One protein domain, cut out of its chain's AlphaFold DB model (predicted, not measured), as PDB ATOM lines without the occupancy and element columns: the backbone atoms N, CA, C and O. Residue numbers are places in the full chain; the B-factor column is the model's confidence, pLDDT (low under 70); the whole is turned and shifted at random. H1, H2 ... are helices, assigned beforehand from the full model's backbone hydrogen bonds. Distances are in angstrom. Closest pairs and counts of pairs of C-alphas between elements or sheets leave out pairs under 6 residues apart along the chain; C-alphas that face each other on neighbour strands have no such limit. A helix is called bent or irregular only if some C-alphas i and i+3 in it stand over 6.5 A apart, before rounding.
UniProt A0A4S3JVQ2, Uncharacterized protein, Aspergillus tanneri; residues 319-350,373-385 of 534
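AT A GLANCE: This is residues 319 to 350 and 373 to 385 of the 534 residues of an uncharacterized protein of Aspergillus tanneri (UniProt A0A4S3JVQ2). Look for a small cluster of three helices, H2, H3 and H4, with their centres in a triangle: H2 and H3 follow each other round a corner, and H4 packs across both. The short helix H1 lies at one end of the cluster beside H2, and residues 346 to 350 trail away from the far end of H3. The printed part has 45 residues, with four named helices in the order H1, H2, H3, H4 and no named strand; its class is all helix. It is compact, with a radius of gyration of the C-alphas of 10.1 A, and spans 30 by 23 by 18 A.

HOW THE PARTS SIT: Begin with H1, residues 320 to 324, and go on over a tight link to H2, residues 326 to 333. These two are close but not clearly touching; their closest C-alphas, those of Phe 323 and Ile 329, are 6.2 A apart. Another tight link leads to H3, residues 335 to 345. H2 and H3 only just touch, with 3 pairs of C-alphas within 8 A, and touch only at the corner by their link, where the C-alphas of Leu 331 and Arg 338 are closest at 5.4 A. Their lines are about perpendicular at 73 degrees, only just beyond a steep tilt. Past the cut comes H4, residues 373 to 384. H4 touches H2, with closest C-alphas at Asn 327 and Ala 381, 5.7 A apart, at a steep tilt of 55 degrees, opposite ways. H4 also touches H3, with closest C-alphas at Ser 337 and Cys 374, 4.9 A apart, at a steep tilt of 48 degrees, the same way. H1 is apart from H3 and from H4. In H2, H3 and H4 every O i to N i+4 pair is within hydrogen-bond range; in H1 it is 0 of 1, beside 1 of 2 O i to N i+3 pairs.

IN THESE COORDINATES: Find C-alpha 320 at (20.935, 39.291, -8.495); from there H1 runs 8.2 A to C-alpha 324. It is irregular, but only just: C-alphas 321 and 324 are 6.7 A apart. H2 runs 10.5 A from Glu 326 to Thr 333. H3 begins at C-alpha 335, (37.037, 34.035, -0.853), and covers 15.4 A to Leu 345. H4, the longest helix with 12 residues, runs 16.8 A from Gln 373 to C-alpha 384 at (28.672, 31.200, -16.905).

THE WHOLE: The two C-alphas farthest apart, those of Glu 321 and Ser 350, are 30.3 A apart. Residues 351 to 372 are not printed, and C-alphas 350 and 373 are 23.5 A apart across this cut, which lies in the link from H3 to H4. The mean pLDDT of the printed part is 85.8; look at residues 347 to 350 for values under 70.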
ATOM      1  N   ARG A 319      24.197  39.254 -12.101       86.81
ATOM      2  CA  ARG A 319      22.909  39.830 -11.723       86.81
ATOM      3  C   ARG A 319      22.395  39.141 -10.465       86.81
ATOM      4  O   ARG A 319      22.709  37.987 -10.198       86.81
ATOM      5  N   GLU A 320      21.543  39.834  -9.718       83.12
ATOM      6  CA  GLU A 320      20.935  39.291  -8.495       83.12
ATOM      7  C   GLU A 320      20.174  37.980  -8.765       83.12
ATOM      8  O   GLU A 320      20.195  37.064  -7.949       83.12
ATOM      9  N   GLU A 321      19.557  37.861  -9.945       85.25
ATOM     10  CA  GLU A 321      18.848  36.650 -10.371       85.25
ATOM     11  C   GLU A 321      19.772  35.428 -10.531       85.25
ATOM     12  O   GLU A 321      19.323  34.294 -10.385       85.25
ATOM     13  N   GLU A 322      21.057  35.657 -10.809       87.81
ATOM     14  CA  GLU A 322      22.067  34.624 -11.066       87.81
ATOM     15  C   GLU A 322      22.769  34.174  -9.777       87.81
ATOM     16  O   GLU A 322      23.495  33.187  -9.782       87.81
ATOM     17  N   PHE A 323      22.528  34.835  -8.638       88.12
ATOM     18  CA  PHE A 323      23.129  34.449  -7.352       88.12
ATOM     19  C   PHE A 323      22.604  33.110  -6.812       88.12
ATOM     20  O   PHE A 323      23.118  32.614  -5.813       88.12
ATOM     21  N   LEU A 324      21.577  32.540  -7.448       88.38
ATOM     22  CA  LEU A 324      21.060  31.205  -7.151       88.38
ATOM     23  C   LEU A 324      21.741  30.101  -7.981       88.38
ATOM     24  O   LEU A 324      21.492  28.928  -7.715       88.38
ATOM     25  N   ASP A 325      22.571  30.452  -8.969       92.19
ATOM     26  CA  ASP A 325      23.333  29.483  -9.762       92.19
ATOM     27  C   ASP A 325      24.425  28.822  -8.909       92.19
ATOM     28  O   ASP A 325      25.150  29.497  -8.174       92.19
ATOM     29  N   GLU A 326      24.571  27.499  -9.011       92.12
ATOM     30  CA  GLU A 326      25.521  26.739  -8.190       92.12
ATOM     31  C   GLU A 326      26.971  27.205  -8.375       92.12
ATOM     32  O   GLU A 326      27.713  27.294  -7.393       92.12
ATOM     33  N   ASN A 327      27.377  27.560  -9.599       92.44
ATOM     34  CA  ASN A 327      28.736  28.031  -9.878       92.44
ATOM     35  C   ASN A 327      28.977  29.407  -9.246       92.44
ATOM     36  O   ASN A 327      30.050  29.672  -8.701       92.44
ATOM     37  N   VAL A 328      27.961  30.272  -9.272       91.56
ATOM     38  CA  VAL A 328      28.018  31.612  -8.675       91.56
ATOM     39  C   VAL A 328      28.025  31.522  -7.147       91.56
ATOM     40  O   VAL A 328      28.806  32.218  -6.498       91.56
ATOM     41  N   ILE A 329      27.230  30.627  -6.553       91.31
ATOM     42  CA  ILE A 329      27.226  30.376  -5.103       91.31
ATOM     43  C   ILE A 329      28.599  29.885  -4.634       91.31
ATOM     44  O   ILE A 329      29.123  30.402  -3.643       91.31
ATOM     45  N   GLN A 330      29.196  28.920  -5.342       91.12
ATOM     46  CA  GLN A 330      30.536  28.417  -5.027       91.12
ATOM     47  C   GLN A 330      31.575  29.539  -5.086       91.12
ATOM     48  O   GLN A 330      32.360  29.692  -4.151       91.12
ATOM     49  N   LEU A 331      31.521  30.371  -6.129       92.06
ATOM     50  CA  LEU A 331      32.416  31.514  -6.272       92.06
ATOM     51  C   LEU A 331      32.247  32.538  -5.142       92.06
ATOM     52  O   LEU A 331      33.238  33.026  -4.614       92.06
ATOM     53  N   ILE A 332      31.015  32.916  -4.788       88.81
ATOM     54  CA  ILE A 332      30.766  33.954  -3.773       88.81
ATOM     55  C   ILE A 332      31.160  33.468  -2.374       88.81
ATOM     56  O   ILE A 332      31.620  34.271  -1.560       88.81
ATOM     57  N   THR A 333      30.978  32.177  -2.098       89.25
ATOM     58  CA  THR A 333      31.269  31.579  -0.788       89.25
ATOM     59  C   THR A 333      32.771  31.384  -0.570       89.25
ATOM     60  O   THR A 333      33.245  31.530   0.557       89.25
ATOM     61  N   ASP A 334      33.528  31.089  -1.630       91.12
ATOM     62  CA  ASP A 334      34.972  30.880  -1.551       91.12
ATOM     63  C   ASP A 334      35.766  32.169  -1.819       91.12
ATOM     64  O   ASP A 334      35.866  32.657  -2.944       91.12
ATOM     65  N   ASN A 335      36.361  32.738  -0.768       88.56
ATOM     66  CA  ASN A 335      37.037  34.035  -0.853       88.56
ATOM     67  C   ASN A 335      38.299  34.019  -1.741       88.56
ATOM     68  O   ASN A 335      38.609  35.032  -2.369       88.56
ATOM     69  N   GLU A 336      39.025  32.899  -1.806       88.88
ATOM     70  CA  GLU A 336      40.222  32.765  -2.648       88.88
ATOM     71  C   GLU A 336      39.839  32.727  -4.134       88.88
ATOM     72  O   GLU A 336      40.321  33.553  -4.915       88.88
ATOM     73  N   SER A 337      38.889  31.864  -4.505       90.94
ATOM     74  CA  SER A 337      38.326  31.793  -5.859       90.94
ATOM     75  C   SER A 337      37.709  33.122  -6.271       90.94
ATOM     76  O   SER A 337      37.943  33.588  -7.385       90.94
ATOM     77  N   ARG A 338      36.973  33.782  -5.369       89.75
ATOM     78  CA  ARG A 338      36.416  35.119  -5.595       89.75
ATOM     79  C   ARG A 338      37.504  36.145  -5.907       89.75
ATOM     80  O   ARG A 338      37.359  36.886  -6.876       89.75
ATOM     81  N   SER A 339      38.575  36.201  -5.113       87.31
ATOM     82  CA  SER A 339      39.693  37.130  -5.345       87.31
ATOM     83  C   SER A 339      40.349  36.857  -6.695       87.31
ATOM     84  O   SER A 339      40.516  37.773  -7.498       87.31
ATOM     85  N   MET A 340      40.632  35.587  -6.985       89.19
ATOM     86  CA  MET A 340      41.279  35.167  -8.225       89.19
ATOM     87  C   MET A 340      40.401  35.438  -9.459       89.19
ATOM     88  O   MET A 340      40.898  35.864 -10.499       89.19
ATOM     89  N   PHE A 341      39.085  35.248  -9.351       91.19
ATOM     90  CA  PHE A 341      38.124  35.600 -10.394       91.19
ATOM     91  C   PHE A 341      38.091  37.109 -10.657       91.19
ATOM     92  O   PHE A 341      38.162  37.532 -11.810       91.19
ATOM     93  N   MET A 342      38.039  37.931  -9.603       88.31
ATOM     94  CA  MET A 342      38.041  39.390  -9.750       88.31
ATOM     95  C   MET A 342      39.366  39.908 -10.330       88.31
ATOM     96  O   MET A 342      39.336  40.799 -11.176       88.31
ATOM     97  N   GLU A 343      40.508  39.326  -9.952       85.81
ATOM     98  CA  GLU A 343      41.833  39.644 -10.516       85.81
ATOM     99  C   GLU A 343      41.967  39.270 -11.998       85.81
ATOM    100  O   GLU A 343      42.650  39.965 -12.754       85.81
ATOM    101  N   ARG A 344      41.301  38.197 -12.446       86.75
ATOM    102  CA  ARG A 344      41.247  37.855 -13.878       86.75
ATOM    103  C   ARG A 344      40.467  38.891 -14.693       86.75
ATOM    104  O   ARG A 344      40.793  39.093 -15.861       86.75
ATOM    105  N   LEU A 345      39.456  39.533 -14.103       85.25
ATOM    106  CA  LEU A 345      38.550  40.451 -14.807       85.25
ATOM    107  C   LEU A 345      38.957  41.929 -14.722       85.25
ATOM    108  O   LEU A 345      38.782  42.650 -15.702       85.25
ATOM    109  N   ALA A 346      39.490  42.385 -13.587       77.62
ATOM    110  CA  ALA A 346      39.853  43.783 -13.345       77.62
ATOM    111  C   ALA A 346      41.347  43.924 -13.010       77.62
ATOM    112  O   ALA A 346      41.916  43.116 -12.278       77.62
ATOM    113  N   PHE A 347      41.994  44.982 -13.509       62.88
ATOM    114  CA  PHE A 347      43.418  45.266 -13.268       62.88
ATOM    115  C   PHE A 347      43.737  45.550 -11.800       62.88
ATOM    116  O   PHE A 347      44.886  45.409 -11.370       62.88
ATOM    117  N   SER A 348      42.746  45.992 -11.028       55.59
ATOM    118  CA  SER A 348      42.985  46.576  -9.714       55.59
ATOM    119  C   SER A 348      42.670  45.615  -8.569       55.59
ATOM    120  O   SER A 348      41.610  45.687  -7.955       55.59
ATOM    121  N   HIS A 349      43.658  44.776  -8.246       48.75
ATOM    122  CA  HIS A 349      43.957  44.284  -6.890       48.75
ATOM    123  C   HIS A 349      45.469  44.318  -6.582       48.75
ATOM    124  O   HIS A 349      45.971  43.565  -5.753       48.75
ATOM    125  N   SER A 350      46.227  45.259  -7.162       39.34
ATOM    126  CA  SER A 350      47.526  45.597  -6.568       39.34
ATOM    127  C   SER A 350      47.273  46.459  -5.327       39.34
ATOM    128  O   SER A 350      47.027  47.661  -5.432       39.34
ATOM    129  N   GLN A 373      41.128  23.176  -7.195       86.12
ATOM    130  CA  GLN A 373      39.719  23.464  -6.946       86.12
ATOM    131  C   GLN A 373      39.354  24.936  -7.199       86.12
ATOM    132  O   GLN A 373      38.331  25.188  -7.828       86.12
ATOM    133  N   CYS A 374      40.191  25.892  -6.779       88.12
ATOM    134  CA  CYS A 374      39.958  27.316  -7.037       88.12
ATOM    135  C   CYS A 374      39.975  27.603  -8.542       88.12
ATOM    136  O   CYS A 374      39.106  28.297  -9.061       88.12
ATOM    137  N   GLU A 375      40.927  27.019  -9.273       89.38
ATOM    138  CA  GLU A 375      41.002  27.172 -10.732       89.38
ATOM    139  C   GLU A 375      39.759  26.633 -11.442       89.38
ATOM    140  O   GLU A 375      39.285  27.259 -12.394       89.38
ATOM    141  N   GLN A 376      39.199  25.520 -10.959       91.50
ATOM    142  CA  GLN A 376      37.964  24.965 -11.501       91.50
ATOM    143  C   GLN A 376      36.761  25.875 -11.226       91.50
ATOM    144  O   GLN A 376      36.017  26.176 -12.157       91.50
ATOM    145  N   ILE A 377      36.591  26.352  -9.986       91.19
ATOM    146  CA  ILE A 377      35.492  27.261  -9.607       91.19
ATOM    147  C   ILE A 377      35.539  28.527 -10.468       91.19
ATOM    148  O   ILE A 377      34.526  28.940 -11.029       91.19
ATOM    149  N   VAL A 378      36.728  29.116 -10.625       91.25
ATOM    150  CA  VAL A 378      36.913  30.317 -11.447       91.25
ATOM    151  C   VAL A 378      36.631  30.038 -12.922       91.25
ATOM    152  O   VAL A 378      36.010  30.869 -13.574       91.25
ATOM    153  N   SER A 379      37.050  28.890 -13.459       92.50
ATOM    154  CA  SER A 379      36.797  28.543 -14.865       92.50
ATOM    155  C   SER A 379      35.305  28.345 -15.135       92.50
ATOM    156  O   SER A 379      34.779  28.959 -16.060       92.50
ATOM    157  N   ASN A 380      34.600  27.616 -14.265       92.12
ATOM    158  CA  ASN A 380      33.146  27.455 -14.355       92.12
ATOM    159  C   ASN A 380      32.419  28.806 -14.273       92.12
ATOM    160  O   ASN A 380      31.484  29.058 -15.026       92.12
ATOM    161  N   ALA A 381      32.852  29.696 -13.374       90.56
ATOM    162  CA  ALA A 381      32.267  31.026 -13.242       90.56
ATOM    163  C   ALA A 381      32.529  31.929 -14.459       90.56
ATOM    164  O   ALA A 381      31.709  32.782 -14.785       90.56
ATOM    165  N   VAL A 382      33.674  31.777 -15.132       90.25
ATOM    166  CA  VAL A 382      33.966  32.505 -16.379       90.25
ATOM    167  C   VAL A 382      33.100  31.983 -17.526       90.25
ATOM    168  O   VAL A 382      32.638  32.781 -18.335       90.25
ATOM    169  N   GLU A 383      32.841  30.676 -17.584       90.31
ATOM    170  CA  GLU A 383      31.955  30.075 -18.591       90.31
ATOM    171  C   GLU A 383      30.490  30.498 -18.420       90.31
ATOM    172  O   GLU A 383      29.784  30.679 -19.412       90.31
ATOM    173  N   THR A 384      30.029  30.701 -17.183       90.50
ATOM    174  CA  THR A 384      28.672  31.200 -16.905       90.50
ATOM    175  C   THR A 384      28.535  32.715 -17.057       90.50
ATOM    176  O   THR A 384      27.419  33.220 -17.184       90.50
ATOM    177  N   LEU A 385      29.642  33.465 -17.065       91.81
ATOM    178  CA  LEU A 385      29.623  34.921 -17.127       91.81
ATOM    179  C   LEU A 385      29.158  35.417 -18.504       91.81
ATOM    180  O   LEU A 385      29.872  35.338 -19.502       91.81
TER     181      LEU A 385